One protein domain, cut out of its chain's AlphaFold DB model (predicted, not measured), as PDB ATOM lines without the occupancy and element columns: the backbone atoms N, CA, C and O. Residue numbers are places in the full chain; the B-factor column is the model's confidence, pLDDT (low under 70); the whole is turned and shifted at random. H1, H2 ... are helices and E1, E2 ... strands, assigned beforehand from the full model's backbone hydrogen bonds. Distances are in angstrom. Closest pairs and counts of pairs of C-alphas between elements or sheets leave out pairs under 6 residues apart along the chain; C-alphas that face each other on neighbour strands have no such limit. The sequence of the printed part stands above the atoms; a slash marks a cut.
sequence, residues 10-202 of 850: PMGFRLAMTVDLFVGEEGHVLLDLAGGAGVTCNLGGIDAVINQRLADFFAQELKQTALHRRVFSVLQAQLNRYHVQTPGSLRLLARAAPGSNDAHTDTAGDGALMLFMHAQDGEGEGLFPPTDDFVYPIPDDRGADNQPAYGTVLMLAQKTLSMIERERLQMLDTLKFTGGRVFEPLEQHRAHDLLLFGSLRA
ATOM      1  N   PRO A  10     116.127 122.240 109.196       79.69
ATOM      2  CA  PRO A  10     114.821 122.232 109.861       79.69
ATOM      3  C   PRO A  10     114.708 123.184 111.059       79.69
ATOM      4  O   PRO A  10     113.624 123.704 111.310       79.69
ATOM      5  N   MET A  11     115.816 123.497 111.743       82.00
ATOM      6  CA  MET A  11     115.839 124.467 112.850       82.00
ATOM      7  C   MET A  11     115.668 125.927 112.398       82.00
ATOM      8  O   MET A  11     115.537 126.822 113.230       82.00
ATOM      9  N   GLY A  12     115.695 126.204 111.090       80.19
ATOM     10  CA  GLY A  12     115.594 127.558 110.540       80.19
ATOM     11  C   GLY A  12     116.921 128.298 110.406       80.19
ATOM     12  O   GLY A  12     116.922 129.489 110.084       80.19
ATOM     13  N   PHE A  13     118.045 127.617 110.629       85.00
ATOM     14  CA  PHE A  13     119.366 128.165 110.349       85.00
ATOM     15  C   PHE A  13     119.634 128.214 108.843       85.00
ATOM     16  O   PHE A  13     119.281 127.293 108.111       85.00
ATOM     17  N   ARG A  14     120.272 129.290 108.382       87.19
ATOM     18  CA  ARG A  14     120.622 129.524 106.981       87.19
ATOM     19  C   ARG A  14     121.972 130.218 106.847       87.19
ATOM     20  O   ARG A  14     122.319 131.097 107.639       87.19
ATOM     21  N   LEU A  15     122.670 129.858 105.779       90.00
ATOM     22  CA  LEU A  15     123.776 130.596 105.182       90.00
ATOM     23  C   LEU A  15     123.336 130.953 103.762       90.00
ATOM     24  O   LEU A  15     122.908 130.075 103.017       90.00
ATOM     25  N   ALA A  16     123.400 132.229 103.405       91.50
ATOM     26  CA  ALA A  16     122.961 132.731 102.111       91.50
ATOM     27  C   ALA A  16     124.065 133.571 101.473       91.50
ATOM     28  O   ALA A  16     124.757 134.315 102.164       91.50
ATOM     29  N   MET A  17     124.206 133.460 100.156       94.00
ATOM     30  CA  MET A  17     125.103 134.272  99.337       94.00
ATOM     31  C   MET A  17     124.566 134.339  97.908       94.00
ATOM     32  O   MET A  17     123.808 133.464  97.487       94.00
ATOM     33  N   THR A  18     124.983 135.352  97.161       92.12
ATOM     34  CA  THR A  18     124.716 135.472  95.728       92.12
ATOM     35  C   THR A  18     125.985 135.124  94.972       92.12
ATOM     36  O   THR A  18     127.030 135.705  95.242       92.12
ATOM     37  N   VAL A  19     125.904 134.178  94.042       91.62
ATOM     38  CA  VAL A  19     127.045 133.763  93.225       91.62
ATOM     39  C   VAL A  19     126.693 133.982  91.764       91.62
ATOM     40  O   VAL A  19     125.651 133.515  91.302       91.62
ATOM     41  N   ASP A  20     127.568 134.677  91.047       90.25
ATOM     42  CA  ASP A  20     127.394 134.909  89.621       90.25
ATOM     43  C   ASP A  20     127.738 133.646  88.824       90.25
ATOM     44  O   ASP A  20     128.751 132.980  89.060       90.25
ATOM     45  N   LEU A  21     126.886 133.330  87.849       90.81
ATOM     46  CA  LEU A  21     127.203 132.359  86.809       90.81
ATOM     47  C   LEU A  21     127.989 133.056  85.704       90.81
ATOM     48  O   LEU A  21     127.641 134.162  85.288       90.81
ATOM     49  N   PHE A  22     129.002 132.384  85.173       89.25
ATOM     50  CA  PHE A  22     129.800 132.913  84.073       89.25
ATOM     51  C   PHE A  22     130.055 131.853  83.004       89.25
ATOM     52  O   PHE A  22     130.007 130.650  83.266       89.25
ATOM     53  N   VAL A  23     130.313 132.310  81.780       87.94
ATOM     54  CA  VAL A  23     130.714 131.446  80.667       87.94
ATOM     55  C   VAL A  23     132.237 131.358  80.670       87.94
ATOM     56  O   VAL A  23     132.921 132.351  80.431       87.94
ATOM     57  N   GLY A  24     132.757 130.184  81.007       81.94
ATOM     58  CA  GLY A  24     134.167 129.844  80.899       81.94
ATOM     59  C   GLY A  24     134.564 129.451  79.476       81.94
ATOM     60  O   GLY A  24     133.789 129.556  78.521       81.94
ATOM     61  N   GLU A  25     135.792 128.962  79.339       75.31
ATOM     62  CA  GLU A  25     136.293 128.434  78.072       75.31
ATOM     63  C   GLU A  25     135.442 127.257  77.565       75.31
ATOM     64  O   GLU A  25     134.738 126.594  78.328       75.31
ATOM     65  N   GLU A  26     135.483 127.021  76.252       75.06
ATOM     66  CA  GLU A  26     134.781 125.918  75.573       75.06
ATOM     67  C   GLU A  26     133.256 125.857  75.810       75.06
ATOM     68  O   GLU A  26     132.634 124.813  75.613       75.06
ATOM     69  N   GLY A  27     132.639 126.979  76.200       81.31
ATOM     70  CA  GLY A  27     131.189 127.093  76.371       81.31
ATOM     71  C   GLY A  27     130.658 126.489  77.672       81.31
ATOM     72  O   GLY A  27     129.468 126.178  77.760       81.31
ATOM     73  N   HIS A  28     131.513 126.309  78.683       87.38
ATOM     74  CA  HIS A  28     131.086 125.876  80.012       87.38
ATOM     75  C   HIS A  28     130.419 127.013  80.788       87.38
ATOM     76  O   HIS A  28     131.003 128.071  80.976       87.38
ATOM     77  N   VAL A  29     129.217 126.778  81.306       90.94
ATOM     78  CA  VAL A  29     128.563 127.651  82.285       90.94
ATOM     79  C   VAL A  29     128.971 127.194  83.676       90.94
ATOM     80  O   VAL A  29     128.635 126.081  84.093       90.94
ATOM     81  N   LEU A  30     129.712 128.047  84.376       91.62
ATOM     82  CA  LEU A  30     130.375 127.741  85.635       91.62
ATOM     83  C   LEU A  30     129.815 128.581  86.787       91.62
ATOM     84  O   LEU A  30     129.396 129.725  86.606       91.62
ATOM     85  N   LEU A  31     129.862 127.994  87.978       92.50
ATOM     86  CA  LEU A  31     129.584 128.613  89.270       92.50
ATOM     87  C   LEU A  31     130.840 128.478  90.142       92.50
ATOM     88  O   LEU A  31     131.266 127.349  90.375       92.50
ATOM     89  N   ASP A  32     131.408 129.578  90.648       92.88
ATOM     90  CA  ASP A  32     132.502 129.545  91.640       92.88
ATOM     91  C   ASP A  32     132.020 130.089  92.989       92.88
ATOM     92  O   ASP A  32     131.786 131.288  93.141       92.88
ATOM     93  N   LEU A  33     131.924 129.217  93.998       93.62
ATOM     94  CA  LEU A  33     131.473 129.610  95.337       93.62
ATOM     95  C   LEU A  33     132.383 130.655  96.012       93.62
ATOM     96  O   LEU A  33     131.917 131.382  96.886       93.62
ATOM     97  N   ALA A  34     133.658 130.779  95.618       91.75
ATOM     98  CA  ALA A  34     134.537 131.830  96.148       91.75
ATOM     99  C   ALA A  34     134.156 133.241  95.670       91.75
ATOM    100  O   ALA A  34     134.522 134.223  96.323       91.75
ATOM    101  N   GLY A  35     133.427 133.340  94.554       89.19
ATOM    102  CA  GLY A  35     132.872 134.587  94.024       89.19
ATOM    103  C   GLY A  35     131.604 135.055  94.744       89.19
ATOM    104  O   GLY A  35     131.039 136.075  94.360       89.19
ATOM    105  N   GLY A  36     131.151 134.334  95.776       90.06
ATOM    106  CA  GLY A  36     129.945 134.668  96.528       90.06
ATOM    107  C   GLY A  36     129.986 136.065  97.154       90.06
ATOM    108  O   GLY A  36     130.858 136.381  97.967       90.06
ATOM    109  N   ALA A  37     129.004 136.891  96.805       90.81
ATOM    110  CA  ALA A  37     128.762 138.214  97.360       90.81
ATOM    111  C   ALA A  37     127.607 138.188  98.377       90.81
ATOM    112  O   ALA A  37     126.743 137.311  98.350       90.81
ATOM    113  N   GLY A  38     127.586 139.168  99.287       92.25
ATOM    114  CA  GLY A  38     126.485 139.328 100.244       92.25
ATOM    115  C   GLY A  38     126.304 138.138 101.192       92.25
ATOM    116  O   GLY A  38     125.172 137.811 101.541       92.25
ATOM    117  N   VAL A  39     127.402 137.479 101.584       93.81
ATOM    118  CA  VAL A  39     127.354 136.337 102.507       93.81
ATOM    119  C   VAL A  39     126.709 136.779 103.821       93.81
ATOM    120  O   VAL A  39     127.173 137.717 104.466       93.81
ATOM    121  N   THR A  40     125.624 136.115 104.214       94.25
ATOM    122  CA  THR A  40     124.892 136.377 105.459       94.25
ATOM    123  C   THR A  40     124.446 135.072 106.106       94.25
ATOM    124  O   THR A  40     124.208 134.072 105.431       94.25
ATOM    125  N   CYS A  41     124.300 135.068 107.429       91.81
ATOM    126  CA  CYS A  41     123.779 133.913 108.152       91.81
ATOM    127  C   CYS A  41     122.989 134.319 109.400       91.81
ATOM    128  O   CYS A  41     123.067 135.464 109.840       91.81
ATOM    129  N   ASN A  42     122.261 133.372 109.989       87.88
ATOM    130  CA  ASN A  42     121.579 133.528 111.284       87.88
ATOM    131  C   ASN A  42     122.057 132.511 112.344       87.88
ATOM    132  O   ASN A  42     121.338 132.227 113.300       87.88
ATOM    133  N   LEU A  43     123.258 131.946 112.176       85.25
ATOM    134  CA  LEU A  43     123.812 130.904 113.053       85.25
ATOM    135  C   LEU A  43     124.090 131.380 114.490       85.25
ATOM    136  O   LEU A  43     124.050 130.588 115.426       85.25
ATOM    137  N   GLY A  44     124.337 132.676 114.682       80.12
ATOM    138  CA  GLY A  44     124.418 133.343 115.985       80.12
ATOM    139  C   GLY A  44     123.051 133.694 116.590       80.12
ATOM    140  O   GLY A  44     122.984 134.432 117.575       80.12
ATOM    141  N   GLY A  45     121.949 133.225 115.997       78.25
ATOM    142  CA  GLY A  45     120.591 133.557 116.417       78.25
ATOM    143  C   GLY A  45     120.296 135.047 116.235       78.25
ATOM    144  O   GLY A  45     120.467 135.596 115.146       78.25
ATOM    145  N   ILE A  46     119.859 135.709 117.311       75.38
ATOM    146  CA  ILE A  46     119.526 137.145 117.316       75.38
ATOM    147  C   ILE A  46     120.758 138.069 117.365       75.38
ATOM    148  O   ILE A  46     120.610 139.283 117.232       75.38
ATOM    149  N   ASP A  47     121.967 137.529 117.561       80.69
ATOM    150  CA  ASP A  47     123.194 138.325 117.636       80.69
ATOM    151  C   ASP A  47     123.741 138.637 116.234       80.69
ATOM    152  O   ASP A  47     124.420 137.831 115.592       80.69
ATOM    153  N   ALA A  48     123.454 139.850 115.757       86.19
ATOM    154  CA  ALA A  48     123.891 140.322 114.446       86.19
ATOM    155  C   ALA A  48     125.425 140.399 114.300       86.19
ATOM    156  O   ALA A  48     125.940 140.212 113.200       86.19
ATOM    157  N   VAL A  49     126.168 140.645 115.386       88.94
ATOM    158  CA  VAL A  49     127.636 140.754 115.342       88.94
ATOM    159  C   VAL A  49     128.264 139.374 115.182       88.94
ATOM    160  O   VAL A  49     129.191 139.212 114.387       88.94
ATOM    161  N   ILE A  50     127.755 138.372 115.901       87.69
ATOM    162  CA  ILE A  50     128.186 136.977 115.736       87.69
ATOM    163  C   ILE A  50     127.833 136.482 114.333       87.69
ATOM    164  O   ILE A  50     128.684 135.892 113.670       87.69
ATOM    165  N   ASN A  51     126.620 136.774 113.855       90.31
ATOM    166  CA  ASN A  51     126.200 136.441 112.495       90.31
ATOM    167  C   ASN A  51     127.143 137.027 111.436       90.31
ATOM    168  O   ASN A  51     127.540 136.309 110.523       90.31
ATOM    169  N   GLN A  52     127.560 138.290 111.580       93.62
ATOM    170  CA  GLN A  52     128.517 138.892 110.651       93.62
ATOM    171  C   GLN A  52     129.874 138.179 110.685       93.62
ATOM    172  O   GLN A  52     130.411 137.836 109.638       93.62
ATOM    173  N   ARG A  53     130.413 137.889 111.877       94.44
ATOM    174  CA  ARG A  53     131.703 137.187 112.008       94.44
ATOM    175  C   ARG A  53     131.675 135.785 111.403       94.44
ATOM    176  O   ARG A  53     132.657 135.364 110.804       94.44
ATOM    177  N   LEU A  54     130.568 135.061 111.570       93.44
ATOM    178  CA  LEU A  54     130.388 133.736 110.979       93.44
ATOM    179  C   LEU A  54     130.257 133.820 109.455       93.44
ATOM    180  O   LEU A  54     130.862 133.016 108.752       93.44
ATOM    181  N   ALA A  55     129.530 134.810 108.937       94.00
ATOM    182  CA  ALA A  55     129.453 135.055 107.501       94.00
ATOM    183  C   ALA A  55     130.835 135.360 106.891       94.00
ATOM    184  O   ALA A  55     131.196 134.762 105.876       94.00
ATOM    185  N   ASP A  56     131.632 136.214 107.543       94.06
ATOM    186  CA  ASP A  56     133.002 136.534 107.120       94.06
ATOM    187  C   ASP A  56     133.902 135.285 107.130       94.06
ATOM    188  O   ASP A  56     134.681 135.071 106.198       94.06
ATOM    189  N   PHE A  57     133.753 134.427 108.146       94.00
ATOM    190  CA  PHE A  57     134.452 133.144 108.231       94.00
ATOM    191  C   PHE A  57     134.130 132.237 107.033       94.00
ATOM    192  O   PHE A  57     135.048 131.802 106.340       94.00
ATOM    193  N   PHE A  58     132.850 132.005 106.713       93.12
ATOM    194  CA  PHE A  58     132.485 131.179 105.552       93.12
ATOM    195  C   PHE A  58     132.980 131.771 104.229       93.12
ATOM    196  O   PHE A  58     133.467 131.036 103.370       93.12
ATOM    197  N   ALA A  59     132.900 133.095 104.068       92.44
ATOM    198  CA  ALA A  59     133.418 133.772 102.883       92.44
ATOM    199  C   ALA A  59     134.930 133.542 102.706       92.44
ATOM    200  O   ALA A  59     135.414 133.393 101.582       92.44
ATOM    201  N   GLN A  60     135.684 133.497 103.808       92.19
ATOM    202  CA  GLN A  60     137.112 133.200 103.790       92.19
ATOM    203  C   GLN A  60     137.395 131.724 103.466       92.19
ATOM    204  O   GLN A  60     138.227 131.448 102.601       92.19
ATOM    205  N   GLU A  61     136.681 130.784 104.085       90.12
ATOM    206  CA  GLU A  61     136.851 129.341 103.848       90.12
ATOM    207  C   GLU A  61     136.567 128.945 102.388       90.12
ATOM    208  O   GLU A  61     137.321 128.185 101.768       90.12
ATOM    209  N   LEU A  62     135.524 129.520 101.776       91.56
ATOM    210  CA  LEU A  62     135.206 129.284 100.363       91.56
ATOM    211  C   LEU A  62     136.338 129.751  99.433       91.56
ATOM    212  O   LEU A  62     136.663 129.063  98.463       91.56
ATOM    213  N   LYS A  63     137.005 130.867  99.757       89.62
ATOM    214  CA  LYS A  63     138.160 131.378  98.995       89.62
ATOM    215  C   LYS A  63     139.410 130.514  99.141       89.62
ATOM    216  O   LYS A  63     140.201 130.439  98.203       89.62
ATOM    217  N   GLN A  64     139.594 129.860 100.286       85.06
ATOM    218  CA  GLN A  64     140.735 128.968 100.537       85.06
ATOM    219  C   GLN A  64     140.515 127.547  99.992       85.06
ATOM    220  O   GLN A  64     141.467 126.789  99.784       85.06
ATOM    221  N   THR A  65     139.264 127.182  99.711       86.88
ATOM    222  CA  THR A  65     138.914 125.900  99.098       86.88
ATOM    223  C   THR A  65     139.476 125.812  97.674       86.88
ATOM    224  O   THR A  65     139.354 126.749  96.888       86.88
ATOM    225  N   ALA A  66     140.094 124.679  97.321       84.19
ATOM    226  CA  ALA A  66     140.670 124.479  95.988       84.19
ATOM    227  C   ALA A  66     139.597 124.532  94.888       84.19
ATOM    228  O   ALA A  66     138.500 124.010  95.091       84.19
ATOM    229  N   LEU A  67     139.943 125.071  93.708       87.62
ATOM    230  CA  LEU A  67     139.016 125.265  92.580       87.62
ATOM    231  C   LEU A  67     138.166 124.022  92.275       87.62
ATOM    232  O   LEU A  67     136.948 124.122  92.191       87.62
ATOM    233  N   HIS A  68     138.768 122.829  92.220       83.56
ATOM    234  CA  HIS A  68     138.050 121.580  91.921       83.56
ATOM    235  C   HIS A  68     136.999 121.149  92.961       83.56
ATOM    236  O   HIS A  68     136.289 120.174  92.734       83.56
ATOM    237  N   ARG A  69     136.918 121.831  94.109       86.31
ATOM    238  CA  ARG A  69     135.927 121.598  95.174       86.31
ATOM    239  C   ARG A  69     134.902 122.726  95.306       86.31
ATOM    240  O   ARG A  69     133.955 122.568  96.069       86.31
ATOM    241  N   ARG A  70     135.106 123.853  94.618       90.81
ATOM    242  CA  ARG A  70     134.240 125.041  94.707       90.81
ATOM    243  C   ARG A  70     133.683 125.516  93.365       90.81
ATOM    244  O   ARG A  70     132.735 126.294  93.369       90.81
ATOM    245  N   VAL A  71     134.268 125.068  92.252       91.50
ATOM    246  CA  VAL A  71     133.805 125.378  90.897       91.50
ATOM    247  C   VAL A  71     132.972 124.223  90.368       91.50
ATOM    248  O   VAL A  71     133.452 123.091  90.285       91.50
ATOM    249  N   PHE A  72     131.740 124.521  89.970       90.31
ATOM    250  CA  PHE A  72     130.794 123.549  89.435       90.31
ATOM    251  C   PHE A  72     130.364 123.957  88.028       90.31
ATOM    252  O   PHE A  72     130.013 125.111  87.789       90.31
ATOM    253  N   SER A  73     130.368 123.003  87.096       88.75
ATOM    254  CA  SER A  73     129.739 123.183  85.784       88.75
ATOM    255  C   SER A  73     128.237 122.952  85.926       88.75
ATOM    256  O   SER A  73     127.828 121.981  86.564       88.75
ATOM    257  N   VAL A  74     127.427 123.826  85.331       88.06
ATOM    258  CA  VAL A  74     125.953 123.730  85.279       88.06
ATOM    259  C   VAL A  74     125.493 123.184  83.922       88.06
ATOM    260  O   VAL A  74     124.573 122.369  83.830       88.06
ATOM    261  N   LEU A  75     126.163 123.624  82.859       87.31
ATOM    262  CA  LEU A  75     125.923 123.240  81.471       87.31
ATOM    263  C   LEU A  75     127.224 123.408  80.682       87.31
ATOM    264  O   LEU A  75     128.028 124.279  80.999       87.31
ATOM    265  N   GLN A  76     127.408 122.624  79.628       85.88
ATOM    266  CA  GLN A  76     128.366 122.887  78.562       85.88
ATOM    267  C   GLN A  76     127.635 122.996  77.221       85.88
ATOM    268  O   GLN A  76     126.879 122.095  76.858       85.88
ATOM    269  N   ALA A  77     127.896 124.060  76.465       83.38
ATOM    270  CA  ALA A  77     127.533 124.151  75.055       83.38
ATOM    271  C   ALA A  77     128.763 123.853  74.188       83.38
ATOM    272  O   ALA A  77     129.770 124.550  74.266       83.38
ATOM    273  N   GLN A  78     128.701 122.806  73.368       76.81
ATOM    274  CA  GLN A  78     129.808 122.383  72.515       76.81
ATOM    275  C   GLN A  78     129.994 123.348  71.340       76.81
ATOM    276  O   GLN A  78     129.367 123.185  70.297       76.81
ATOM    277  N   LEU A  79     130.903 124.313  71.492       74.56
ATOM    278  CA  LEU A  79     131.178 125.343  70.479       74.56
ATOM    279  C   LEU A  79     131.969 124.825  69.262       74.56
ATOM    280  O   LEU A  79     131.999 125.458  68.215       74.56
ATOM    281  N   ASN A  80     132.603 123.654  69.376       71.62
ATOM    282  CA  ASN A  80     133.534 123.123  68.371       71.62
ATOM    283  C   ASN A  80     132.909 122.039  67.467       71.62
ATOM    284  O   ASN A  80     133.631 121.179  66.963       71.62
ATOM    285  N   ARG A  81     131.579 122.015  67.282       69.56
ATOM    286  CA  ARG A  81     130.930 121.095  66.321       69.56
ATOM    287  C   ARG A  81     130.873 121.636  64.890       69.56
ATOM    288  O   ARG A  81     130.634 120.849  63.980       69.56
ATOM    289  N   TYR A  82     131.133 122.933  64.699       71.44
ATOM    290  CA  TYR A  82     131.226 123.617  63.395       71.44
ATOM    291  C   TYR A  82     130.050 123.348  62.445       71.44
ATOM    292  O   TYR A  82     130.208 123.317  61.228       71.44
ATOM    293  N   HIS A  83     128.872 123.132  63.022       68.62
ATOM    294  CA  HIS A  83     127.601 123.023  62.319       68.62
ATOM    295  C   HIS A  83     126.865 124.370  62.365       68.62
ATOM    296  O   HIS A  83     127.016 125.094  63.347       68.62
ATOM    297  N   VAL A  84     126.005 124.681  61.390       64.06
ATOM    298  CA  VAL A  84     125.278 125.968  61.309       64.06
ATOM    299  C   VAL A  84     124.427 126.270  62.558       64.06
ATOM    300  O   VAL A  84     124.238 127.421  62.945       64.06
ATOM    301  N   GLN A  85     123.948 125.223  63.243       69.19
ATOM    302  CA  GLN A  85     123.190 125.333  64.502       69.19
ATOM    303  C   GLN A  85     124.085 125.370  65.763       69.19
ATOM    304  O   GLN A  85     123.568 125.393  66.878       69.19
ATOM    305  N   THR A  86     125.414 125.334  65.614       76.31
ATOM    306  CA  THR A  86     126.368 125.382  66.736       76.31
ATOM    307  C   THR A  86     126.383 126.788  67.332       76.31
ATOM    308  O   THR A  86     126.511 127.765  66.584       76.31
ATOM    309  N   PRO A  87     126.273 126.929  68.663       77.00
ATOM    310  CA  PRO A  87     126.457 128.222  69.306       77.00
ATOM    311  C   PRO A  87     127.878 128.755  69.069       77.00
ATOM    312  O   PRO A  87     128.848 128.027  69.254       77.00
ATOM    313  N   GLY A  88     128.005 130.023  68.681       75.12
ATOM    314  CA  GLY A  88     129.268 130.764  68.625       75.12
ATOM    315  C   GLY A  88     129.555 131.556  69.905       75.12
ATOM    316  O   GLY A  88     130.708 131.688  70.306       75.12
ATOM    317  N   SER A  89     128.515 132.048  70.584       78.62
ATOM    318  CA  SER A  89     128.630 132.718  71.886       78.62
ATOM    319  C   SER A  89     127.418 132.430  72.774       78.62
ATOM    320  O   SER A  89     126.342 132.063  72.288       78.62
ATOM    321  N   LEU A  90     127.601 132.580  74.090       86.00
ATOM    322  CA  LEU A  90     126.554 132.409  75.095       86.00
ATOM    323  C   LEU A  90     126.470 133.637  75.994       86.00
ATOM    324  O   LEU A  90     127.488 134.189  76.409       86.00
ATOM    325  N   ARG A  91     125.245 134.004  76.366       87.00
ATOM    326  CA  ARG A  91     124.962 134.965  77.434       87.00
ATOM    327  C   ARG A  91     123.915 134.394  78.381       87.00
ATOM    328  O   ARG A  91     123.034 133.647  77.960       87.00
ATOM    329  N   LEU A  92     124.019 134.753  79.656       88.75
ATOM    330  CA  LEU A  92     123.223 134.176  80.737       88.75
ATOM    331  C   LEU A  92     122.323 135.235  81.372       88.75
ATOM    332  O   LEU A  92     122.724 136.390  81.508       88.75
ATOM    333  N   LEU A  93     121.129 134.827  81.796       87.56
ATOM    334  CA  LEU A  93     120.251 135.630  82.647       87.56
ATOM    335  C   LEU A  93     119.524 134.706  83.627       87.56
ATOM    336  O   LEU A  93     118.813 133.795  83.208       87.56
ATOM    337  N   ALA A  94     119.693 134.934  84.927       86.81
ATOM    338  CA  ALA A  94     118.904 134.264  85.957       86.81
ATOM    339  C   ALA A  94     117.687 135.127  86.307       86.81
ATOM    340  O   ALA A  94     117.810 136.345  86.462       86.81
ATOM    341  N   ARG A  95     116.509 134.511  86.429       85.44
ATOM    342  CA  ARG A  95     115.267 135.229  86.721       85.44
ATOM    343  C   ARG A  95     114.398 134.450  87.689       85.44
ATOM    344  O   ARG A  95     114.096 133.288  87.450       85.44
ATOM    345  N   ALA A  96     113.981 135.114  88.756       84.25
ATOM    346  CA  ALA A  96     113.023 134.564  89.702       84.25
ATOM    347  C   ALA A  96     111.621 134.492  89.069       84.25
ATOM    348  O   ALA A  96     111.266 135.347  88.249       84.25
ATOM    349  N   ALA A  97     110.821 133.498  89.449       81.38
ATOM    350  CA  ALA A  97     109.441 133.392  88.994       81.38
ATOM    351  C   ALA A  97     108.598 134.556  89.532       81.38
ATOM    352  O   ALA A  97     108.863 135.050  90.636       81.38
ATOM    353  N   PRO A  98     107.560 135.013  88.811       76.75
ATOM    354  CA  PRO A  98     106.603 135.960  89.368       76.75
ATOM    355  C   PRO A  98     106.035 135.444  90.702       76.75
ATOM    356  O   PRO A  98     105.564 134.315  90.785       76.75
ATOM    357  N   GLY A  99     106.104 136.260  91.757       73.12
ATOM    358  CA  GLY A  99     105.609 135.886  93.090       73.12
ATOM    359  C   GLY A  99     106.539 134.999  93.930       73.12
ATOM    360  O   GLY A  99     106.282 134.860  95.118       73.12
ATOM    361  N   SER A 100     107.660 134.507  93.386       78.56
ATOM    362  CA  SER A 100     108.599 133.599  94.089       78.56
ATOM    363  C   SER A 100     109.243 134.158  95.363       78.56
ATOM    364  O   SER A 100     109.796 133.403  96.161       78.56
ATOM    365  N   ASN A 101     109.166 135.474  95.574       74.62
ATOM    366  CA  ASN A 101     109.615 136.131  96.802       74.62
ATOM    367  C   ASN A 101     108.647 135.922  97.983       74.62
ATOM    368  O   ASN A 101     109.008 136.227  99.119       74.62
ATOM    369  N   ASP A 102     107.423 135.449  97.730       73.69
ATOM    370  CA  ASP A 102     106.444 135.121  98.761       73.69
ATOM    371  C   ASP A 102     106.541 133.634  99.126       73.69
ATOM    372  O   ASP A 102     106.134 132.756  98.363       73.69
ATOM    373  N   ALA A 103     107.062 133.357 100.323       69.69
ATOM    374  CA  ALA A 103     107.265 132.009 100.851       69.69
ATOM    375  C   ALA A 103     105.966 131.203 101.052       69.69
ATOM    376  O   ALA A 103     106.032 130.001 101.304       69.69
ATOM    377  N   HIS A 104     104.796 131.845 100.977       69.44
ATOM    378  CA  HIS A 104     103.492 131.186 101.089       69.44
ATOM    379  C   HIS A 104     102.918 130.725  99.745       69.44
ATOM    380  O   HIS A 104     101.827 130.153  99.715       69.44
ATOM    381  N   THR A 105     103.617 130.993  98.643       68.50
ATOM    382  CA  THR A 105     103.202 130.577  97.304       68.50
ATOM    383  C   THR A 105     103.835 129.247  96.918       68.50
ATOM    384  O   THR A 105     104.956 128.939  97.317       68.50
ATOM    385  N   ASP A 106     103.136 128.474  96.087       69.38
ATOM    386  CA  ASP A 106     103.667 127.235  95.501       69.38
ATOM    387  C   ASP A 106     104.922 127.474  94.637       69.38
ATOM    388  O   ASP A 106     105.648 126.525  94.365       69.38
ATOM    389  N   THR A 107     105.168 128.719  94.209       69.50
ATOM    390  CA  THR A 107     106.316 129.133  93.386       69.50
ATOM    391  C   THR A 107     107.440 129.769  94.208       69.50
ATOM    392  O   THR A 107     108.353 130.392  93.656       69.50
ATOM    393  N   ALA A 108     107.379 129.665  95.539       75.56
ATOM    394  CA  ALA A 108     108.388 130.210  96.435       75.56
ATOM    395  C   ALA A 108     109.783 129.659  96.099       75.56
ATOM    396  O   ALA A 108     110.028 128.458  96.175       75.56
ATOM    397  N   GLY A 109     110.714 130.555  95.764       78.38
ATOM    398  CA  GLY A 109     112.076 130.187  95.366       78.38
ATOM    399  C   GLY A 109     112.234 129.669  93.929       78.38
ATOM    400  O   GLY A 109     113.367 129.404  93.525       78.38
ATOM    401  N   ASP A 110     111.157 129.578  93.143       83.06
ATOM    402  CA  ASP A 110     111.238 129.174  91.740       83.06
ATOM    403  C   ASP A 110     111.885 130.251  90.863       83.06
ATOM    404  O   ASP A 110     111.842 131.457  91.133       83.06
ATOM    405  N   GLY A 111     112.450 129.810  89.742       86.62
ATOM    406  CA  GLY A 111     113.019 130.680  88.727       86.62
ATOM    407  C   GLY A 111     113.539 129.904  87.527       86.62
ATOM    408  O   GLY A 111     113.428 128.682  87.449       86.62
ATOM    409  N   ALA A 112     114.131 130.629  86.586       87.69
ATOM    410  CA  ALA A 112     114.721 130.074  85.382       87.69
ATOM    411  C   ALA A 112     116.126 130.637  85.142       87.69
ATOM    412  O   ALA A 112     116.379 131.835  85.302       87.69
ATOM    413  N   LEU A 113     117.026 129.760  84.693       88.50
ATOM    414  CA  LEU A 113     118.264 130.151  84.033       88.50
ATOM    415  C   LEU A 113     118.012 130.195  82.527       88.50
ATOM    416  O   LEU A 113     117.709 129.177  81.909       88.50
ATOM    417  N   MET A 114     118.155 131.374  81.938       88.69
ATOM    418  CA  MET A 114     118.027 131.579  80.502       88.69
ATOM    419  C   MET A 114     119.401 131.621  79.855       88.69
ATOM    420  O   MET A 114     120.314 132.300  80.335       88.69
ATOM    421  N   LEU A 115     119.514 130.918  78.731       88.44
ATOM    422  CA  LEU A 115     120.702 130.902  77.896       88.44
ATOM    423  C   LEU A 115     120.372 131.483  76.529       88.44
ATOM    424  O   LEU A 115     119.580 130.922  75.774       88.44
ATOM    425  N   PHE A 116     121.012 132.602  76.214       87.88
ATOM    426  CA  PHE A 116     120.933 133.236  74.908       87.88
ATOM    427  C   PHE A 116     122.141 132.797  74.094       87.88
ATOM    428  O   PHE A 116     123.280 133.053  74.484       87.88
ATOM    429  N   MET A 117     121.883 132.115  72.984       84.94
ATOM    430  CA  MET A 117     122.911 131.530  72.130       84.94
ATOM    431  C   MET A 117     122.890 132.214  70.768       84.94
ATOM    432  O   MET A 117     121.861 132.227  70.094       84.94
ATOM    433  N   HIS A 118     124.027 132.773  70.365       81.00
ATOM    434  CA  HIS A 118     124.222 133.254  69.001       81.00
ATOM    435  C   HIS A 118     124.709 132.091  68.135       81.00
ATOM    436  O   HIS A 118     125.658 131.414  68.521       81.00
ATOM    437  N   ALA A 119     124.076 131.840  66.990       74.69
ATOM    438  CA  ALA A 119     124.533 130.821  66.044       74.69
ATOM    439  C   ALA A 119     125.810 131.287  65.328       74.69
ATOM    440  O   ALA A 119     125.943 132.466  65.007       74.69
ATOM    441  N   GLN A 120     126.739 130.370  65.063       69.12
ATOM    442  CA  GLN A 120     128.053 130.697  64.503       69.12
ATOM    443  C   GLN A 120     127.999 131.397  63.128       69.12
ATOM    444  O   GLN A 120     128.801 132.292  62.881       69.12
ATOM    445  N   ASP A 121     127.042 131.043  62.265       61.81
ATOM    446  CA  ASP A 121     126.852 131.657  60.936       61.81
ATOM    447  C   ASP A 121     125.832 132.827  60.948       61.81
ATOM    448  O   ASP A 121     125.279 133.205  59.913       61.81
ATOM    449  N   GLY A 122     125.519 133.390  62.120       64.44
ATOM    450  CA  GLY A 122     124.638 134.555  62.237       64.44
ATOM    451  C   GLY A 122     125.302 135.856  61.762       64.44
ATOM    452  O   GLY A 122     126.491 136.070  61.972       64.44
ATOM    453  N   GLU A 123     124.524 136.771  61.168       59.94
ATOM    454  CA  GLU A 123     125.013 138.082  60.683       59.94
ATOM    455  C   GLU A 123     125.465 139.046  61.807       59.94
ATOM    456  O   GLU A 123     125.947 140.144  61.524       59.94
ATOM    457  N   GLY A 124     125.310 138.660  63.078       62.88
ATOM    458  CA  GLY A 124     125.740 139.425  64.246       62.88
ATOM    459  C   GLY A 124     124.909 139.127  65.495       62.88
ATOM    460  O   GLY A 124     123.799 138.592  65.422       62.88
ATOM    461  N   GLU A 125     125.434 139.513  66.659       67.19
ATOM    462  CA  GLU A 125     124.719 139.353  67.924       67.19
ATOM    463  C   GLU A 125     123.407 140.158  67.930       67.19
ATOM    464  O   GLU A 125     123.359 141.332  67.555       67.19
ATOM    465  N   GLY A 126     122.327 139.513  68.377       70.62
ATOM    466  CA  GLY A 126     121.049 140.181  68.606       70.62
ATOM    467  C   GLY A 126     121.091 141.145  69.797       70.62
ATOM    468  O   GLY A 126     122.065 141.221  70.548       70.62
ATOM    469  N   LEU A 127     119.991 141.868  70.010       75.50
ATOM    470  CA  LEU A 127     119.821 142.682  71.212       75.50
ATOM    471  C   LEU A 127     119.578 141.774  72.419       75.50
ATOM    472  O   LEU A 127     118.680 140.932  72.402       75.50
ATOM    473  N   PHE A 128     120.369 141.967  73.472       79.38
ATOM    474  CA  PHE A 128     120.125 141.309  74.750       79.38
ATOM    475  C   PHE A 128     118.838 141.872  75.373       79.38
ATOM    476  O   PHE A 128     118.642 143.093  75.316       79.38
ATOM    477  N   PRO A 129     117.945 141.031  75.924       73.12
ATOM    478  CA  PRO A 129     116.679 141.517  76.449       73.12
ATOM    479  C   PRO A 129     116.882 142.476  77.631       73.12
ATOM    480  O   PRO A 129     117.865 142.346  78.369       73.12
ATOM    481  N   PRO A 130     115.951 143.424  77.840       69.12
ATOM    482  CA  PRO A 130     115.925 144.223  79.057       69.12
ATOM    483  C   PRO A 130     115.803 143.304  80.281       69.12
ATOM    484  O   PRO A 130     114.994 142.380  80.316       69.12
ATOM    485  N   THR A 131     116.649 143.533  81.283       66.88
ATOM    486  CA  THR A 131     116.801 142.631  82.434       66.88
ATOM    487  C   THR A 131     115.627 142.679  83.407       66.88
ATOM    488  O   THR A 131     115.433 141.731  84.167       66.88
ATOM    489  N   ASP A 132     114.847 143.762  83.398       65.56
ATOM    490  CA  ASP A 132     113.930 144.095  84.492       65.56
ATOM    491  C   ASP A 132     112.506 143.567  84.280       65.56
ATOM    492  O   ASP A 132     111.790 143.374  85.262       65.56
ATOM    493  N   ASP A 133     112.106 143.262  83.043       69.62
ATOM    494  CA  ASP A 133     110.740 142.878  82.659       69.62
ATOM    495  C   ASP A 133     110.660 141.651  81.731       69.62
ATOM    496  O   ASP A 133     109.562 141.246  81.345       69.62
ATOM    497  N   PHE A 134     111.788 141.004  81.412       77.06
ATOM    498  CA  PHE A 134     111.779 139.793  80.593       77.06
ATOM    499  C   PHE A 134     111.053 138.633  81.297       77.06
ATOM    500  O   PHE A 134     111.421 138.216  82.401       77.06
ATOM    501  N   VAL A 135     110.031 138.094  80.630       78.25
ATOM    502  CA  VAL A 135     109.261 136.924  81.068       78.25
ATOM    503  C   VAL A 135     109.789 135.698  80.332       78.25
ATOM    504  O   VAL A 135     109.788 135.663  79.102       78.25
ATOM    505  N   TYR A 136     110.240 134.688  81.076       85.25
ATOM    506  CA  TYR A 136     110.673 133.425  80.486       85.25
ATOM    507  C   TYR A 136     109.458 132.536  80.155       85.25
ATOM    508  O   TYR A 136     108.499 132.500  80.924       85.25
ATOM    509  N   PRO A 137     109.473 131.798  79.031       85.00
ATOM    510  CA  PRO A 137     108.286 131.120  78.515       85.00
ATOM    511  C   PRO A 137     108.118 129.683  79.042       85.00
ATOM    512  O   PRO A 137     107.743 128.814  78.266       85.00
ATOM    513  N   ILE A 138     108.422 129.395  80.315       87.69
ATOM    514  CA  ILE A 138     108.172 128.061  80.904       87.69
ATOM    515  C   ILE A 138     106.735 128.048  81.456       87.69
ATOM    516  O   ILE A 138     106.468 128.836  82.366       87.69
ATOM    517  N   PRO A 139     105.814 127.215  80.928       84.44
ATOM    518  CA  PRO A 139     104.437 127.154  81.415       84.44
ATOM    519  C   PRO A 139     104.348 126.572  82.829       84.44
ATOM    520  O   PRO A 139     105.163 125.735  83.213       84.44
ATOM    521  N   ASP A 140     103.316 126.968  83.573       80.19
ATOM    522  CA  ASP A 140     102.962 126.444  84.898       80.19
ATOM    523  C   ASP A 140     101.973 125.262  84.838       80.19
ATOM    524  O   ASP A 140     101.434 124.840  85.865       80.19
ATOM    525  N   ASP A 141     101.753 124.708  83.640       81.44
ATOM    526  CA  ASP A 141     100.896 123.547  83.406       81.44
ATOM    527  C   ASP A 141     101.310 122.365  84.289       81.44
ATOM    528  O   ASP A 141     102.494 122.052  84.440       81.44
ATOM    529  N   ARG A 142     100.317 121.663  84.843       79.00
ATOM    530  CA  ARG A 142     100.535 120.480  85.682       79.00
ATOM    531  C   ARG A 142      99.977 119.217  85.034       79.00
ATOM    532  O   ARG A 142      98.884 119.220  84.469       79.00
ATOM    533  N   GLY A 143     100.738 118.130  85.138       74.19
ATOM    534  CA  GLY A 143     100.353 116.794  84.700       74.19
ATOM    535  C   GLY A 143      99.261 116.164  85.572       74.19
ATOM    536  O   GLY A 143      98.816 116.724  86.575       74.19
ATOM    537  N   ALA A 144      98.832 114.952  85.203       73.00
ATOM    538  CA  ALA A 144      97.791 114.203  85.920       73.00
ATOM    539  C   ALA A 144      98.171 113.837  87.372       73.00
ATOM    540  O   ALA A 144      97.298 113.560  88.191       73.00
ATOM    541  N   ASP A 145      99.464 113.842  87.684       74.31
ATOM    542  CA  ASP A 145     100.071 113.626  89.000       74.31
ATOM    543  C   ASP A 145     100.364 114.937  89.757       74.31
ATOM    544  O   ASP A 145     101.007 114.915  90.809       74.31
ATOM    545  N   ASN A 146      99.872 116.072  89.243       74.00
ATOM    546  CA  ASN A 146     100.082 117.417  89.778       74.00
ATOM    547  C   ASN A 146     101.556 117.882  89.768       74.00
ATOM    548  O   ASN A 146     101.892 118.834  90.473       74.00
ATOM    549  N   GLN A 147     102.431 117.237  88.985       74.88
ATOM    550  CA  GLN A 147     103.805 117.694  88.746       74.88
ATOM    551  C   GLN A 147     103.859 118.698  87.586       74.88
ATOM    552  O   GLN A 147     103.013 118.612  86.694       74.88
ATOM    553  N   PRO A 148     104.832 119.630  87.551       76.00
ATOM    554  CA  PRO A 148     105.035 120.503  86.398       76.00
ATOM    555  C   PRO A 148     105.185 119.684  85.111       76.00
ATOM    556  O   PRO A 148     106.028 118.791  85.030       76.00
ATOM    557  N   ALA A 149     104.362 119.982  84.106       80.75
ATOM    558  CA  ALA A 149     104.385 119.292  82.819       80.75
ATOM    559  C   ALA A 149     105.660 119.612  82.022       80.75
ATOM    560  O   ALA A 149     106.146 118.782  81.253       80.75
ATOM    561  N   TYR A 150     106.229 120.802  82.245       86.50
ATOM    562  CA  TYR A 150     107.415 121.302  81.563       86.50
ATOM    563  C   TYR A 150     108.403 121.888  82.570       86.50
ATOM    564  O   TYR A 150     108.018 122.538  83.536       86.50
ATOM    565  N   GLY A 151     109.696 121.676  82.328       85.81
ATOM    566  CA  GLY A 151     110.775 122.246  83.145       85.81
ATOM    567  C   GLY A 151     111.843 122.964  82.324       85.81
ATOM    568  O   GLY A 151     112.777 123.543  82.873       85.81
ATOM    569  N   THR A 152     111.769 122.901  80.995       89.38
ATOM    570  CA  THR A 152     112.744 123.520  80.096       89.38
ATOM    571  C   THR A 152     112.068 123.878  78.781       89.38
ATOM    572  O   THR A 152     111.214 123.140  78.291       89.38
ATOM    573  N   VAL A 153     112.465 125.009  78.201       91.00
ATOM    574  CA  VAL A 153     111.962 125.475  76.909       91.00
ATOM    575  C   VAL A 153     113.127 125.858  76.015       91.00
ATOM    576  O   VAL A 153     114.035 126.565  76.445       91.00
ATOM    577  N   LEU A 154     113.084 125.399  74.766       89.31
ATOM    578  CA  LEU A 154     113.992 125.835  73.712       89.31
ATOM    579  C   LEU A 154     113.206 126.644  72.683       89.31
ATOM    580  O   LEU A 154     112.227 126.161  72.114       89.31
ATOM    581  N   MET A 155     113.662 127.868  72.433       88.25
ATOM    582  CA  MET A 155     113.110 128.752  71.415       88.25
ATOM    583  C   MET A 155     114.155 129.007  70.332       88.25
ATOM    584  O   MET A 155     115.301 129.341  70.627       88.25
ATOM    585  N   LEU A 156     113.747 128.854  69.076       84.56
ATOM    586  CA  LEU A 156     114.597 129.002  67.901       84.56
ATOM    587  C   LEU A 156     113.957 130.005  66.949       84.56
ATOM    588  O   LEU A 156     112.823 129.818  66.502       84.56
ATOM    589  N   ALA A 157     114.693 131.070  66.642       83.19
ATOM    590  CA  ALA A 157     114.206 132.149  65.797       83.19
ATOM    591  C   ALA A 157     113.919 131.664  64.368       83.19
ATOM    592  O   ALA A 157     114.652 130.829  63.832       83.19
ATOM    593  N   GLN A 158     112.940 132.259  63.689       78.62
ATOM    594  CA  GLN A 158     112.567 131.914  62.312       78.62
ATOM    595  C   GLN A 158     113.760 131.838  61.349       78.62
ATOM    596  O   GLN A 158     113.834 130.944  60.507       78.62
ATOM    597  N   LYS A 159     114.728 132.753  61.484       72.12
ATOM    598  CA  LYS A 159     115.938 132.762  60.648       72.12
ATOM    599  C   LYS A 159     116.729 131.453  60.770       72.12
ATOM    600  O   LYS A 159     117.193 130.929  59.764       72.12
ATOM    601  N   THR A 160     116.784 130.881  61.975       69.56
ATOM    602  CA  THR A 160     117.411 129.577  62.241       69.56
ATOM    603  C   THR A 160     116.555 128.394  61.780       69.56
ATOM    604  O   THR A 160     117.083 127.310  61.558       69.56
ATOM    605  N   LEU A 161     115.247 128.578  61.542       69.06
ATOM    606  CA  LEU A 161     114.381 127.490  61.072       69.06
ATOM    607  C   LEU A 161     114.670 127.042  59.648       69.06
ATOM    608  O   LEU A 161     114.565 125.852  59.367       69.06
ATOM    609  N   SER A 162     115.064 127.963  58.770       61.84
ATOM    610  CA  SER A 162     115.504 127.611  57.413       61.84
ATOM    611  C   SER A 162     116.705 126.650  57.420       61.84
ATOM    612  O   SER A 162     116.844 125.819  56.526       61.84
ATOM    613  N   MET A 163     117.526 126.719  58.473       61.62
ATOM    614  CA  MET A 163     118.675 125.842  58.707       61.62
ATOM    615  C   MET A 163     118.258 124.487  59.304       61.62
ATOM    616  O   MET A 163     118.955 123.496  59.121       61.62
ATOM    617  N   ILE A 164     117.114 124.429  59.997       63.22
ATOM    618  CA  ILE A 164     116.537 123.197  60.553       63.22
ATOM    619  C   ILE A 164     115.736 122.439  59.492       63.22
ATOM    620  O   ILE A 164     115.779 121.227  59.478       63.22
ATOM    621  N   GLU A 165     115.036 123.083  58.556       56.19
ATOM    622  CA  GLU A 165     114.283 122.353  57.511       56.19
ATOM    623  C   GLU A 165     115.167 121.497  56.591       56.19
ATOM    624  O   GLU A 165     114.678 120.571  55.944       56.19
ATOM    625  N   ARG A 166     116.470 121.791  56.550       54.69
ATOM    626  CA  ARG A 166     117.473 121.029  55.803       54.69
ATOM    627  C   ARG A 166     117.991 119.806  56.578       54.69
ATOM    628  O   ARG A 166     118.539 118.906  55.950       54.69
ATOM    629  N   GLU A 167     117.813 119.756  57.902       54.72
ATOM    630  CA  GLU A 167     118.505 118.840  58.823       54.72
ATOM    631  C   GLU A 167     117.650 118.397  60.036       54.72
ATOM    632  O   GLU A 167     116.528 118.837  60.250       54.72
ATOM    633  N   ARG A 168     118.169 117.517  60.903       69.44
ATOM    634  CA  ARG A 168     117.593 117.330  62.249       69.44
ATOM    635  C   ARG A 168     117.989 118.517  63.145       69.44
ATOM    636  O   ARG A 168     118.989 119.185  62.896       69.44
ATOM    637  N   LEU A 169     117.232 118.782  64.213       70.94
ATOM    638  CA  LEU A 169     117.629 119.745  65.246       70.94
ATOM    639  C   LEU A 169     118.873 119.238  66.005       70.94
ATOM    640  O   LEU A 169     118.748 118.557  67.020       70.94
ATOM    641  N   GLN A 170     120.063 119.560  65.495       69.88
ATOM    642  CA  GLN A 170     121.350 119.124  66.044       69.88
ATOM    643  C   GLN A 170     121.802 119.963  67.244       69.88
ATOM    644  O   GLN A 170     122.651 119.525  68.016       69.88
ATOM    645  N   MET A 171     121.234 121.161  67.440       72.44
ATOM    646  CA  MET A 171     121.582 122.029  68.574       72.44
ATOM    647  C   MET A 171     121.426 121.313  69.925       72.44
ATOM    648  O   MET A 171     122.227 121.523  70.832       72.44
ATOM    649  N   LEU A 172     120.438 120.422  70.050       74.19
ATOM    650  CA  LEU A 172     120.220 119.641  71.270       74.19
ATOM    651  C   LEU A 172     121.405 118.734  71.613       74.19
ATOM    652  O   LEU A 172     121.725 118.578  72.788       74.19
ATOM    653  N   ASP A 173     122.110 118.220  70.606       72.00
ATOM    654  CA  ASP A 173     123.288 117.370  70.793       72.00
ATOM    655  C   ASP A 173     124.535 118.178  71.206       72.00
ATOM    656  O   ASP A 173     125.546 117.605  71.626       72.00
ATOM    657  N   THR A 174     124.474 119.512  71.097       73.94
ATOM    658  CA  THR A 174     125.544 120.422  71.536       73.94
ATOM    659  C   THR A 174     125.422 120.817  73.006       73.94
ATOM    660  O   THR A 174     126.406 121.270  73.583       73.94
ATOM    661  N   LEU A 175     124.262 120.624  73.641       81.25
ATOM    662  CA  LEU A 175     124.019 121.026  75.027       81.25
ATOM    663  C   LEU A 175     124.149 119.829  75.975       81.25
ATOM    664  O   LEU A 175     123.351 118.896  75.939       81.25
ATOM    665  N   LYS A 176     125.145 119.870  76.861       80.81
ATOM    666  CA  LYS A 176     125.388 118.846  77.885       80.81
ATOM    667  C   LYS A 176     125.113 119.417  79.268       80.81
ATOM    668  O   LYS A 176     125.824 120.310  79.723       80.81
ATOM    669  N   PHE A 177     124.099 118.893  79.950       84.19
ATOM    670  CA  PHE A 177     123.736 119.326  81.299       84.19
ATOM    671  C   PHE A 177     124.457 118.494  82.361       84.19
ATOM    672  O   PHE A 177     124.804 117.328  82.146       84.19
ATOM    673  N   THR A 178     124.648 119.082  83.540       79.06
ATOM    674  CA  THR A 178     125.255 118.398  84.687       79.06
ATOM    675  C   THR A 178     124.495 117.125  85.057       79.06
ATOM    676  O   THR A 178     123.269 117.053  84.968       79.06
ATOM    677  N   GLY A 179     125.242 116.085  85.436       72.38
ATOM    678  CA  GLY A 179     124.690 114.746  85.672       72.38
ATOM    679  C   GLY A 179     124.279 114.013  84.389       72.38
ATOM    680  O   GLY A 179     123.458 113.102  84.445       72.38
ATOM    681  N   GLY A 180     124.794 114.441  83.229       76.19
ATOM    682  CA  GLY A 180     124.533 113.805  81.940       76.19
ATOM    683  C   GLY A 180     123.086 113.944  81.473       76.19
ATOM    684  O   GLY A 180     122.612 113.115  80.703       76.19
ATOM    685  N   ARG A 181     122.330 114.935  81.952       83.25
ATOM    686  CA  ARG A 181     120.947 115.117  81.500       83.25
ATOM    687  C   ARG A 181     120.912 115.670  80.075       83.25
ATOM    688  O   ARG A 181     121.812 116.401  79.661       83.25
ATOM    689  N   VAL A 182     119.862 115.328  79.340       85.06
ATOM    690  CA  VAL A 182     119.593 115.825  77.984       85.06
ATOM    691  C   VAL A 182     118.190 116.403  77.918       85.06
ATOM    692  O   VAL A 182     117.299 115.956  78.638       85.06
ATOM    693  N   PHE A 183     117.993 117.394  77.056       86.62
ATOM    694  CA  PHE A 183     116.668 117.946  76.812       86.62
ATOM    695  C   PHE A 183     115.811 116.951  76.021       86.62
ATOM    696  O   PHE A 183     116.216 116.486  74.955       86.62
ATOM    697  N   GLU A 184     114.629 116.646  76.543       87.00
ATOM    698  CA  GLU A 184     113.612 115.818  75.904       87.00
ATOM    699  C   GLU A 184     112.421 116.707  75.513       87.00
ATOM    700  O   GLU A 184     111.681 117.156  76.394       87.00
ATOM    701  N   PRO A 185     112.233 117.005  74.212       88.19
ATOM    702  CA  PRO A 185     111.056 117.721  73.739       88.19
ATOM    703  C   PRO A 185     109.797 116.875  73.961       88.19
ATOM    704  O   PRO A 185     109.721 115.741  73.489       88.19
ATOM    705  N   LEU A 186     108.805 117.444  74.642       89.38
ATOM    706  CA  LEU A 186     107.502 116.826  74.900       89.38
ATOM    707  C   LEU A 186     106.415 117.417  73.998       89.38
ATOM    708  O   LEU A 186     105.536 116.698  73.528       89.38
ATOM    709  N   GLU A 187     106.502 118.719  73.719       89.94
ATOM    710  CA  GLU A 187     105.565 119.435  72.860       89.94
ATOM    711  C   GLU A 187     106.303 120.407  71.931       89.94
ATOM    712  O   GLU A 187     107.308 121.019  72.301       89.94
ATOM    713  N   GLN A 188     105.794 120.554  70.707       89.31
ATOM    714  CA  GLN A 188     106.370 121.408  69.677       89.31
ATOM    715  C   GLN A 188     105.313 122.341  69.084       89.31
ATOM    716  O   GLN A 188     104.289 121.889  68.575       89.31
ATOM    717  N   HIS A 189     105.634 123.635  69.035       88.19
ATOM    718  CA  HIS A 189     104.840 124.664  68.367       88.19
ATOM    719  C   HIS A 189     105.661 125.357  67.291       88.19
ATOM    720  O   HIS A 189     106.782 125.805  67.530       88.19
ATOM    721  N   ARG A 190     105.093 125.456  66.088       83.38
ATOM    722  CA  ARG A 190     105.745 126.077  64.933       83.38
ATOM    723  C   ARG A 190     104.804 127.094  64.297       83.38
ATOM    724  O   ARG A 190     103.920 126.720  63.532       83.38
ATOM    725  N   ALA A 191     105.001 128.367  64.633       79.06
ATOM    726  CA  ALA A 191     104.281 129.480  64.018       79.06
ATOM    727  C   ALA A 191     105.240 130.311  63.153       79.06
ATOM    728  O   ALA A 191     105.386 130.032  61.967       79.06
ATOM    729  N   HIS A 192     105.918 131.292  63.757       81.94
ATOM    730  CA  HIS A 192     107.023 132.033  63.135       81.94
ATOM    731  C   HIS A 192     108.364 131.504  63.646       81.94
ATOM    732  O   HIS A 192     109.212 131.103  62.855       81.94
ATOM    733  N   ASP A 193     108.499 131.422  64.967       85.06
ATOM    734  CA  ASP A 193     109.595 130.747  65.652       85.06
ATOM    735  C   ASP A 193     109.216 129.291  65.967       85.06
ATOM    736  O   ASP A 193     108.040 128.903  65.907       85.06
ATOM    737  N   LEU A 194     110.220 128.477  66.286       86.38
ATOM    738  CA  LEU A 194     110.027 127.127  66.807       86.38
ATOM    739  C   LEU A 194     110.190 127.155  68.314       86.38
ATOM    740  O   LEU A 194     111.227 127.571  68.828       86.38
ATOM    741  N   LEU A 195     109.159 126.681  68.996       89.81
ATOM    742  CA  LEU A 195     109.117 126.572  70.439       89.81
ATOM    743  C   LEU A 195     108.973 125.100  70.810       89.81
ATOM    744  O   LEU A 195     108.067 124.417  70.328       89.81
ATOM    745  N   LEU A 196     109.890 124.618  71.638       90.38
ATOM    746  CA  LEU A 196     109.904 123.257  72.152       90.38
ATOM    747  C   LEU A 196     109.766 123.312  73.664       90.38
ATOM    748  O   LEU A 196     110.649 123.836  74.343       90.38
ATOM    749  N   PHE A 197     108.683 122.747  74.177       91.75
ATOM    750  CA  PHE A 197     108.481 122.554  75.605       91.75
ATOM    751  C   PHE A 197     108.913 121.145  75.980       91.75
ATOM    752  O   PHE A 197     108.625 120.183  75.263       91.75
ATOM    753  N   GLY A 198     109.624 121.008  77.092       90.00
ATOM    754  CA  GLY A 198     110.160 119.719  77.485       90.00
ATOM    755  C   GLY A 198     110.681 119.673  78.907       90.00
ATOM    756  O   GLY A 198     110.422 120.549  79.739       90.00
ATOM    757  N   SER A 199     111.439 118.621  79.179       88.94
ATOM    758  CA  SER A 199     112.076 118.377  80.467       88.94
ATOM    759  C   SER A 199     113.508 117.872  80.275       88.94
ATOM    760  O   SER A 199     113.959 117.605  79.157       88.94
ATOM    761  N   LEU A 200     114.262 117.793  81.370       86.62
ATOM    762  CA  LEU A 200     115.600 117.210  81.367       86.62
ATOM    763  C   LEU A 200     115.519 115.738  81.760       86.62
ATOM    764  O   LEU A 200     115.230 115.409  82.912       86.62
ATOM    765  N   ARG A 201     115.850 114.856  80.821       85.31
ATOM    766  CA  ARG A 201     115.894 113.412  81.039       85.31
ATOM    767  C   ARG A 201     117.298 112.970  81.441       85.31
ATOM    768  O   ARG A 201     118.282 113.360  80.812       85.31
ATOM    769  N   ALA A 202     117.407 112.131  82.468       83.31
ATOM    770  CA  ALA A 202     118.675 111.500  82.829       83.31
ATOM    771  C   ALA A 202     119.146 110.541  81.722       83.31
ATOM    772  O   ALA A 202     118.343 109.814  81.143       83.31
TER     773      ALA A 202
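This is residues 10 to 202 of the 850 residues of an uncharacterized protein of Pseudomonas syringae pv. atrofaciens (UniProt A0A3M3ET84). A four-stranded sheet, E2 E3 E5 E9, stands partly face to face with the long hairpin E6 and E7 as a small sandwich in the middle of an elongated body. At one end H1 covers the two-stranded sheet E1 E4, and towards the other lies the strongly twisted sheet E8 E11 E10, with the short helix H3 at its edge. The 193 printed residues include four named helices and eleven strands, in the order E1 E2 E3 E4 H1 H2 E5 E6 E7 E8 H3 H4 E9 E10 E11; each sheet is antiparallel and the class is mixed. The whole is only just loose, close to compact, with a radius of gyration of the C-alphas of 19.8 A and spans of 64 by 41 by 33 A.

Look first at E2, residues 21 to 23, E3, 28 to 32, E5, 71 to 77, 17.1 A long, and E9, 175 to 177. E6, 87 to 96, spans 25.2 A and E7, 111 to 119, 25.4 A. Find C-alpha 15 at (123.776, 130.596, 105.182), where E1, 15 to 18, begins; E4 is 37 to 41. From C-alpha 48 at (123.891, 140.322, 114.446), H1 runs 24.6 A to residue 64; H2 is 67 to 70. Further on come E8, 152 to 156, H3, 158 to 164, H4, 171 to 174, E10, 182 to 190, 21.6 A, and E11, 194 to 201, 20.6 A, ending at (115.894, 113.412, 81.039).

In the largest sheet, find N 22 and O 30 of the hairpin E2 and E3 at 3.0 A, N 29 and O 75 of E3 and E5 at 2.8 A, and N 76 and O 176 of E5 and E9 at 2.8 A. Facing it is the hairpin E6 and E7, with N 91 and O 116 at 2.9 A; the facing parts are 9.4 A centre to centre. The closest C-alphas of E2 and E6, Val 23 and Leu 90, are 7.0 A apart. E7 and E8 are near each other, with 8 pairs of C-alphas within 10 A. E8 and E11 have N 154 and O 196 at 2.9 A; the hairpin E10 and E11 has N 186 and O 197 at 2.8 A. E10 bends by 69 degrees at residue 187. H3 only grazes this sheet; H4 is on it at a height of 6.1 A, over none of its strands. H2 only grazes the largest sheet. E1 and E4 have N 16 and O 40 at 2.9 A, and the closest C-alphas of E4 and H1, Thr 40 and Ala 55, are 5.2 A apart. Every O i to N i+4 pair is within hydrogen-bond range in H1, but 1 of 3 in H3, where 3 of 4 O i to N i+3 pairs are; H2 and H4 are too short for an i+4 pair.

The two C-alphas farthest apart, Asp 47 and Arg 166, are 64.5 A apart. The printed part has no cut; its long links are E6 to E7, 14 residues, and E7 to E8, 32 residues. The mean pLDDT of the printed part is 81.5, with 29 residues under 70, among them 120 to 125 and 160 to 168.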